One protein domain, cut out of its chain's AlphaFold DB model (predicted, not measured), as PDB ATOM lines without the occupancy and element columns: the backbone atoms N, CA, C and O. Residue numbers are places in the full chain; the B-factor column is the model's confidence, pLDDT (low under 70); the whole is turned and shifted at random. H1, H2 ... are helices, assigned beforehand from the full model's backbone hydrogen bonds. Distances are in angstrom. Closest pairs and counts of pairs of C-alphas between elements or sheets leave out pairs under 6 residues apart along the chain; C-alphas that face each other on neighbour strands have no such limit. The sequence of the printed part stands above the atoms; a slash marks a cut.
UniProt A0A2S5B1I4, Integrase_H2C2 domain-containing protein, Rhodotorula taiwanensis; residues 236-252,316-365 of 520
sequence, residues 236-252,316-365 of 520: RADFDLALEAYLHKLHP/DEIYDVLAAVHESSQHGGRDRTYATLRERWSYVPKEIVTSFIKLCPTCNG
ATOM      1  N   ARG A 236     100.382 195.421 196.433       95.94
ATOM      2  CA  ARG A 236      98.941 195.146 196.447       95.94
ATOM      3  C   ARG A 236      98.224 195.891 195.323       95.94
ATOM      4  O   ARG A 236      97.400 195.278 194.649       95.94
ATOM      5  N   ALA A 237      98.595 197.144 195.035       96.75
ATOM      6  CA  ALA A 237      97.977 197.906 193.949       96.75
ATOM      7  C   ALA A 237      98.325 197.320 192.566       96.75
ATOM      8  O   ALA A 237      97.439 197.170 191.722       96.75
ATOM      9  N   ASP A 238      99.576 196.897 192.348       97.19
ATOM     10  CA  ASP A 238      99.980 196.163 191.134       97.19
ATOM     11  C   ASP A 238      99.171 194.867 190.938       97.19
ATOM     12  O   ASP A 238      98.779 194.510 189.818       97.19
ATOM     13  N   PHE A 239      98.909 194.137 192.027       97.94
ATOM     14  CA  PHE A 239      98.094 192.928 191.980       97.94
ATOM     15  C   PHE A 239      96.607 193.224 191.735       97.94
ATOM     16  O   PHE A 239      95.989 192.528 190.924       97.94
ATOM     17  N   ASP A 240      96.046 194.263 192.351       97.69
ATOM     18  CA  ASP A 240      94.654 194.671 192.145       97.69
ATOM     19  C   ASP A 240      94.410 195.114 190.695       97.69
ATOM     20  O   ASP A 240      93.449 194.665 190.065       97.69
ATOM     21  N   LEU A 241      95.343 195.855 190.085       98.06
ATOM     22  CA  LEU A 241      95.315 196.160 188.648       98.06
ATOM     23  C   LEU A 241      95.325 194.885 187.784       98.06
ATOM     24  O   LEU A 241      94.621 194.799 186.772       98.06
ATOM     25  N   ALA A 242      96.079 193.853 188.176       98.00
ATOM     26  CA  ALA A 242      96.079 192.563 187.482       98.00
ATOM     27  C   ALA A 242      94.774 191.760 187.693       98.00
ATOM     28  O   ALA A 242      94.340 191.046 186.779       98.00
ATOM     29  N   LEU A 243      94.138 191.891 188.861       97.50
ATOM     30  CA  LEU A 243      92.838 191.308 189.206       97.50
ATOM     31  C   LEU A 243      91.711 191.954 188.382       97.50
ATOM     32  O   LEU A 243      90.880 191.254 187.793       97.50
ATOM     33  N   GLU A 244      91.727 193.278 188.240       97.38
ATOM     34  CA  GLU A 244      90.800 194.020 187.383       97.38
ATOM     35  C   GLU A 244      91.023 193.716 185.901       97.38
ATOM     36  O   GLU A 244      90.069 193.412 185.178       97.38
ATOM     37  N   ALA A 245      92.277 193.668 185.445       97.94
ATOM     38  CA  ALA A 245      92.608 193.264 184.081       97.94
ATOM     39  C   ALA A 245      92.159 191.824 183.755       97.94
ATOM     40  O   ALA A 245      91.903 191.513 182.588       97.94
ATOM     41  N   TYR A 246      92.050 190.933 184.747       97.69
ATOM     42  CA  TYR A 246      91.403 189.628 184.588       97.69
ATOM     43  C   TYR A 246      89.881 189.766 184.457       97.69
ATOM     44  O   TYR A 246      89.312 189.277 183.479       97.69
ATOM     45  N   LEU A 247      89.217 190.480 185.374       97.06
ATOM     46  CA  LEU A 247      87.764 190.690 185.323       97.06
ATOM     47  C   LEU A 247      87.317 191.339 184.002       97.06
ATOM     48  O   LEU A 247      86.333 190.899 183.407       97.06
ATOM     49  N   HIS A 248      88.063 192.316 183.482       97.19
ATOM     50  CA  HIS A 248      87.767 192.956 182.198       97.19
ATOM     51  C   HIS A 248      87.816 191.986 181.005       97.19
ATOM     52  O   HIS A 248      86.985 192.107 180.100       97.19
ATOM     53  N   LYS A 249      88.713 190.988 181.014       97.25
ATOM     54  CA  LYS A 249      88.797 189.946 179.967       97.25
ATOM     55  C   LYS A 249      87.614 188.979 179.993       97.25
ATOM     56  O   LYS A 249      87.293 188.377 178.969       97.25
ATOM     57  N   LEU A 250      86.952 188.815 181.138       97.19
ATOM     58  CA  LEU A 250      85.749 187.996 181.235       97.19
ATOM     59  C   LEU A 250      84.539 188.728 180.639       97.19
ATOM     60  O   LEU A 250      84.384 189.943 180.768       97.19
ATOM     61  N   HIS A 251      83.635 187.967 180.021       96.81
ATOM     62  CA  HIS A 251      82.339 188.475 179.562       96.81
ATOM     63  C   HIS A 251      81.522 189.017 180.754       96.81
ATOM     64  O   HIS A 251      81.490 188.327 181.777       96.81
ATOM     65  N   PRO A 252      80.807 190.159 180.653       94.38
ATOM     66  CA  PRO A 252      80.116 190.797 181.784       94.38
ATOM     67  C   PRO A 252      79.270 189.850 182.649       94.38
ATOM     68  O   PRO A 252      79.433 189.825 183.863       94.38
ATOM     69  N   ASP A 316      88.496 190.652 197.947       96.50
ATOM     70  CA  ASP A 316      89.351 191.668 198.559       96.50
ATOM     71  C   ASP A 316      90.459 191.032 199.427       96.50
ATOM     72  O   ASP A 316      91.562 191.565 199.520       96.50
ATOM     73  N   GLU A 317      90.207 189.824 199.949       97.19
ATOM     74  CA  GLU A 317      91.137 188.981 200.730       97.19
ATOM     75  C   GLU A 317      92.046 188.096 199.852       97.19
ATOM     76  O   GLU A 317      92.941 187.401 200.344       97.19
ATOM     77  N   ILE A 318      91.814 188.063 198.533       97.69
ATOM     78  CA  ILE A 318      92.497 187.132 197.624       97.69
ATOM     79  C   ILE A 318      94.011 187.378 197.554       97.69
ATOM     80  O   ILE A 318      94.763 186.440 197.292       97.69
ATOM     81  N   TYR A 319      94.458 188.613 197.802       98.19
ATOM     82  CA  TYR A 319      95.875 188.961 197.911       98.19
ATOM     83  C   TYR A 319      96.511 188.289 199.136       98.19
ATOM     84  O   TYR A 319      97.482 187.549 198.987       98.19
ATOM     85  N   ASP A 320      95.919 188.476 200.319       97.44
ATOM     86  CA  ASP A 320      96.456 188.007 201.605       97.44
ATOM     87  C   ASP A 320      96.527 186.472 201.645       97.44
ATOM     88  O   ASP A 320      97.545 185.878 202.010       97.44
ATOM     89  N   VAL A 321      95.474 185.810 201.148       97.94
ATOM     90  CA  VAL A 321      95.440 184.349 200.987       97.94
ATOM     91  C   VAL A 321      96.526 183.864 200.020       97.94
ATOM     92  O   VAL A 321      97.184 182.855 200.283       97.94
ATOM     93  N   LEU A 322      96.745 184.553 198.893       98.12
ATOM     94  CA  LEU A 322      97.776 184.149 197.935       98.12
ATOM     95  C   LEU A 322      99.194 184.407 198.445       98.12
ATOM     96  O   LEU A 322     100.057 183.573 198.171       98.12
ATOM     97  N   ALA A 323      99.431 185.471 199.213       97.69
ATOM     98  CA  ALA A 323     100.702 185.710 199.891       97.69
ATOM     99  C   ALA A 323     101.031 184.557 200.853       97.69
ATOM    100  O   ALA A 323     102.038 183.871 200.651       97.69
ATOM    101  N   ALA A 324     100.124 184.236 201.784       97.12
ATOM    102  CA  ALA A 324     100.291 183.150 202.757       97.12
ATOM    103  C   ALA A 324     100.521 181.770 202.105       97.12
ATOM    104  O   ALA A 324     101.385 180.983 202.515       97.12
ATOM    105  N   VAL A 325      99.769 181.446 201.048       97.81
ATOM    106  CA  VAL A 325      99.955 180.181 200.316       97.81
ATOM    107  C   VAL A 325     101.271 180.166 199.551       97.81
ATOM    108  O   VAL A 325     101.963 179.147 199.502       97.81
ATOM    109  N   HIS A 326     101.628 181.278 198.919       97.69
ATOM    110  CA  HIS A 326     102.843 181.344 198.129       97.69
ATOM    111  C   HIS A 326     104.094 181.267 199.014       97.69
ATOM    112  O   HIS A 326     105.029 180.538 198.665       97.69
ATOM    113  N   GLU A 327     104.066 181.900 200.187       96.62
ATOM    114  CA  GLU A 327     105.092 181.785 201.222       96.62
ATOM    115  C   GLU A 327     105.233 180.348 201.738       96.62
ATOM    116  O   GLU A 327     106.312 179.762 201.637       96.62
ATOM    117  N   SER A 328     104.139 179.730 202.198       96.50
ATOM    118  CA  SER A 328     104.154 178.344 202.700       96.50
ATOM    119  C   SER A 328     104.550 177.322 201.621       96.50
ATOM    120  O   SER A 328     105.153 176.289 201.917       96.50
ATOM    121  N   SER A 329     104.324 177.635 200.338       96.94
ATOM    122  CA  SER A 329     104.841 176.865 199.197       96.94
ATOM    123  C   SER A 329     106.333 177.099 198.879       96.94
ATOM    124  O   SER A 329     106.853 176.507 197.926       96.94
ATOM    125  N   GLN A 330     107.016 177.947 199.659       95.62
ATOM    126  CA  GLN A 330     108.403 178.409 199.501       95.62
ATOM    127  C   GLN A 330     108.663 179.068 198.140       95.62
ATOM    128  O   GLN A 330     109.569 178.672 197.402       95.62
ATOM    129  N   HIS A 331     107.830 180.051 197.782       95.56
ATOM    130  CA  HIS A 331     107.808 180.680 196.457       95.56
ATOM    131  C   HIS A 331     107.675 179.653 195.317       95.56
ATOM    132  O   HIS A 331     108.376 179.687 194.298       95.56
ATOM    133  N   GLY A 332     106.778 178.683 195.512       95.19
ATOM    134  CA  GLY A 332     106.536 177.593 194.581       95.19
ATOM    135  C   GLY A 332     105.994 178.067 193.231       95.19
ATOM    136  O   GLY A 332     105.263 179.051 193.122       95.19
ATOM    137  N   GLY A 333     106.290 177.315 192.168       95.94
ATOM    138  CA  GLY A 333     105.682 177.560 190.857       95.94
ATOM    139  C   GLY A 333     104.147 177.468 190.885       95.94
ATOM    140  O   GLY A 333     103.562 176.927 191.825       95.94
ATOM    141  N   ARG A 334     103.497 177.952 189.812       97.44
ATOM    142  CA  ARG A 334     102.025 178.014 189.651       97.44
ATOM    143  C   ARG A 334     101.299 176.788 190.194       97.44
ATOM    144  O   ARG A 334     100.354 176.923 190.959       97.44
ATOM    145  N   ASP A 335     101.723 175.603 189.770       97.31
ATOM    146  CA  ASP A 335     101.003 174.369 190.073       97.31
ATOM    147  C   ASP A 335     101.240 173.874 191.512       97.31
ATOM    148  O   ASP A 335     100.340 173.259 192.071       97.31
ATOM    149  N   ARG A 336     102.375 174.223 192.149       98.00
ATOM    150  CA  ARG A 336     102.624 173.972 193.585       98.00
ATOM    151  C   ARG A 336     101.787 174.916 194.451       98.00
ATOM    152  O   ARG A 336     101.028 174.442 195.283       98.00
ATOM    153  N   THR A 337     101.852 176.225 194.185       98.38
ATOM    154  CA  THR A 337     101.047 177.236 194.899       98.38
ATOM    155  C   THR A 337      99.547 176.922 194.777       98.38
ATOM    156  O   THR A 337      98.834 176.896 195.771       98.38
ATOM    157  N   TYR A 338      99.061 176.588 193.573       98.44
ATOM    158  CA  TYR A 338      97.654 176.220 193.367       98.44
ATOM    159  C   TYR A 338      97.257 174.900 194.052       98.44
ATOM    160  O   TYR A 338      96.103 174.755 194.451       98.44
ATOM    161  N   ALA A 339      98.180 173.940 194.196       98.31
ATOM    162  CA  ALA A 339      97.918 172.696 194.921       98.31
ATOM    163  C   ALA A 339      97.713 172.943 196.423       98.31
ATOM    164  O   ALA A 339      96.730 172.448 196.962       98.31
ATOM    165  N   THR A 340      98.556 173.769 197.049       97.94
ATOM    166  CA  THR A 340      98.415 174.159 198.461       97.94
ATOM    167  C   THR A 340      97.191 175.055 198.694       97.94
ATOM    168  O   THR A 340      96.481 174.899 199.683       97.94
ATOM    169  N   LEU A 341      96.865 175.946 197.749       98.38
ATOM    170  CA  LEU A 341      95.668 176.795 197.817       98.38
ATOM    171  C   LEU A 341      94.376 175.964 197.894       98.38
ATOM    172  O   LEU A 341      93.547 176.164 198.779       98.38
ATOM    173  N   ARG A 342      94.210 175.003 196.975       97.94
ATOM    174  CA  ARG A 342      92.976 174.202 196.851       97.94
ATOM    175  C   ARG A 342      92.758 173.193 197.987       97.94
ATOM    176  O   ARG A 342      91.757 172.478 197.942       97.94
ATOM    177  N   GLU A 343      93.700 173.049 198.919       97.62
ATOM    178  CA  GLU A 343      93.548 172.192 200.104       97.62
ATOM    179  C   GLU A 343      92.584 172.833 201.110       97.62
ATOM    180  O   GLU A 343      91.705 172.148 201.624       97.62
ATOM    181  N   ARG A 344      92.704 174.150 201.326       96.75
ATOM    182  CA  ARG A 344      91.957 174.908 202.349       96.75
ATOM    183  C   ARG A 344      90.909 175.859 201.771       96.75
ATOM    184  O   ARG A 344      89.849 176.050 202.365       96.75
ATOM    185  N   TRP A 345      91.184 176.419 200.595       98.31
ATOM    186  CA  TRP A 345      90.386 177.479 199.989       98.31
ATOM    187  C   TRP A 345      89.720 177.051 198.680       98.31
ATOM    188  O   TRP A 345      90.151 176.129 197.980       98.31
ATOM    189  N   SER A 346      88.654 177.765 198.339       97.75
ATOM    190  CA  SER A 346      87.879 177.620 197.109       97.75
ATOM    191  C   SER A 346      87.625 178.980 196.450       97.75
ATOM    192  O   SER A 346      87.983 180.026 196.988       97.75
ATOM    193  N   TYR A 347      86.998 178.968 195.270       96.81
ATOM    194  CA  TYR A 347      86.570 180.174 194.543       96.81
ATOM    195  C   TYR A 347      87.688 181.090 193.997       96.81
ATOM    196  O   TYR A 347      87.404 182.176 193.503       96.81
ATOM    197  N   VAL A 348      88.948 180.629 193.986       98.00
ATOM    198  CA  VAL A 348      90.092 181.356 193.402       98.00
ATOM    199  C   VAL A 348      90.445 180.834 191.995       98.00
ATOM    200  O   VAL A 348      90.879 179.684 191.858       98.00
ATOM    201  N   PRO A 349      90.334 181.650 190.927       97.69
ATOM    202  CA  PRO A 349      90.711 181.238 189.577       97.69
ATOM    203  C   PRO A 349      92.223 181.035 189.407       97.69
ATOM    204  O   PRO A 349      93.037 181.885 189.770       97.69
ATOM    205  N   LYS A 350      92.621 179.946 188.733       97.69
ATOM    206  CA  LYS A 350      94.037 179.608 188.470       97.69
ATOM    207  C   LYS A 350      94.811 180.686 187.688       97.69
ATOM    208  O   LYS A 350      96.038 180.760 187.789       97.69
ATOM    209  N   GLU A 351      94.123 181.526 186.915       97.81
ATOM    210  CA  GLU A 351      94.753 182.656 186.220       97.81
ATOM    211  C   GLU A 351      95.207 183.759 187.180       97.81
ATOM    212  O   GLU A 351      96.298 184.286 186.990       97.81
ATOM    213  N   ILE A 352      94.460 184.030 188.258       98.25
ATOM    214  CA  ILE A 352      94.851 185.008 189.285       98.25
ATOM    215  C   ILE A 352      96.115 184.547 190.012       98.25
ATOM    216  O   ILE A 352      97.088 185.294 190.085       98.25
ATOM    217  N   VAL A 353      96.170 183.272 190.412       98.38
ATOM    218  CA  VAL A 353      97.382 182.650 190.985       98.38
ATOM    219  C   VAL A 353      98.574 182.755 190.024       98.38
ATOM    220  O   VAL A 353      99.713 182.974 190.432       98.38
ATOM    221  N   THR A 354      98.321 182.627 188.720       97.75
ATOM    222  CA  THR A 354      99.357 182.773 187.688       97.75
ATOM    223  C   THR A 354      99.834 184.223 187.550       97.75
ATOM    224  O   THR A 354     101.015 184.431 187.281       97.75
ATOM    225  N   SER A 355      98.951 185.208 187.718       97.88
ATOM    226  CA  SER A 355      99.290 186.637 187.698       97.88
ATOM    227  C   SER A 355     100.083 187.048 188.941       97.88
ATOM    228  O   SER A 355     101.158 187.618 188.789       97.88
ATOM    229  N   PHE A 356      99.649 186.647 190.140       98.25
ATOM    230  CA  PHE A 356     100.366 186.889 191.402       98.25
ATOM    231  C   PHE A 356     101.834 186.425 191.332       98.25
ATOM    232  O   PHE A 356     102.763 187.194 191.562       98.25
ATOM    233  N   ILE A 357     102.070 185.185 190.885       97.44
ATOM    234  CA  ILE A 357     103.420 184.593 190.789       97.44
ATOM    235  C   ILE A 357     104.286 185.242 189.687       97.44
ATOM    236  O   ILE A 357     105.510 185.096 189.700       97.44
ATOM    237  N   LYS A 358     103.684 185.936 188.710       96.56
ATOM    238  CA  LYS A 358     104.428 186.733 187.714       96.56
ATOM    239  C   LYS A 358     104.881 188.077 188.280       96.56
ATOM    240  O   LYS A 358     105.965 188.519 187.916       96.56
ATOM    241  N   LEU A 359     104.058 188.698 189.126       96.75
ATOM    242  CA  LEU A 359     104.370 189.966 189.786       96.75
ATOM    243  C   LEU A 359     105.349 189.776 190.956       96.75
ATOM    244  O   LEU A 359     106.140 190.667 191.238       96.75
ATOM    245  N   CYS A 360     105.339 188.607 191.611       96.94
ATOM    246  CA  CYS A 360     106.205 188.322 192.754       96.94
ATOM    247  C   CYS A 360     107.706 188.537 192.428       96.94
ATOM    248  O   CYS A 360     108.261 187.820 191.579       96.94
ATOM    249  N   PRO A 361     108.395 189.469 193.118       94.75
ATOM    250  CA  PRO A 361     109.762 189.873 192.781       94.75
ATOM    251  C   PRO A 361     110.771 188.729 192.956       94.75
ATOM    252  O   PRO A 361     111.624 188.508 192.090       94.75
ATOM    253  N   THR A 362     110.629 187.925 194.018       94.12
ATOM    254  CA  THR A 362     111.526 186.793 194.309       94.12
ATOM    255  C   THR A 362     111.403 185.671 193.268       94.12
ATOM    256  O   THR A 362     112.399 185.026 192.922       94.12
ATOM    257  N   CYS A 363     110.203 185.449 192.719       94.19
ATOM    258  CA  CYS A 363     109.951 184.499 191.636       94.19
ATOM    259  C   CYS A 363     110.385 185.019 190.265       94.19
ATOM    260  O   CYS A 363     110.794 184.218 189.421       94.19
ATOM    261  N   ASN A 364     110.260 186.323 190.013       91.50
ATOM    262  CA  ASN A 364     110.595 186.904 188.719       91.50
ATOM    263  C   ASN A 364     112.120 186.959 188.518       91.50
ATOM    264  O   ASN A 364     112.621 186.465 187.506       91.50
ATOM    265  N   GLY A 365     112.876 187.417 189.527       81.94
ATOM    266  CA  GLY A 365     114.343 187.498 189.468       81.94
ATOM    267  C   GLY A 365     115.027 186.153 189.175       81.94
ATOM    268  O   GLY A 365     115.867 186.060 188.279       81.94
TER     269      GLY A 365
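What this domain is: This is residues 236 to 252 and 316 to 365 of the 520 residues of the protein "Integrase_H2C2 domain-containing protein" of Rhodotorula taiwanensis (UniProt A0A2S5B1I4). H4 runs through the middle of a small helical body, with H1 crossing it on one side and H3 on the other. H2 packs crosswise on H3 near H4, and short H5 makes a corner at the last end of H4. The printed part has 67 residues with five named helices, H1 to H5 in chain order, and no named strand; the class is all helix. It is compact, with a radius of gyration of the C-alphas of 11.5 A and spans of 34 by 28 by 19 A.

Where its parts are: Find C-alpha 236 at (98.941, 195.146, 196.447); from there H1, residues 236 to 249, runs 20.0 A. Past the cut, H2 takes residues 318 to 328, 15.5 A. Next come H3, residues 334 to 344, 16.5 A, and H4, residues 350 to 359, 14.7 A, beginning at (94.037, 179.608, 188.470). H5, residues 361 to 365, ends at (114.343, 187.498, 189.468).

How they stand to each other: Begin at H4, the hub, which touches three helices. H1 touches it at a steep tilt of 40 degrees, opposite ways; their closest C-alphas, Phe 239 and Phe 356, are 6.5 A apart. H3 touches it at 56 degrees, steep and opposite ways, closest at C-alphas 334 and 354, 5.8 A. H5 and H4 touch only at the corner, and only just, with 3 pairs of C-alphas within 8 A; the closest are Lys 358 and Asn 364, 6.3 A. H2 touches H3 about perpendicular, at 74 degrees, with C-alphas 326 and 337 closest at 5.5 A. H2 and H4 are close but not clearly touching, with C-alphas 322 and 353 closest at 7.1 A. The helix packing is mostly crossed: of the three pairs H1 and H4, H2 and H3, and H3 and H4, 0 are at a shallow tilt. H1 and H3 are apart. In H2, H4 and H5 every O i to N i+4 pair is within hydrogen-bond range; H1 has 9 of 10 and H3 5 of 7.

The domain as a whole: Look for the farthest C-alphas at Pro 252 and Gln 330, 35.6 A apart. Residues 253 to 315 are not printed, and C-alphas 252 and 316 are 19.2 A apart across this cut, in the link from H1 to H2. The other three links are tight. Mean pLDDT of the printed part is 96.9, and no printed residue is under 70.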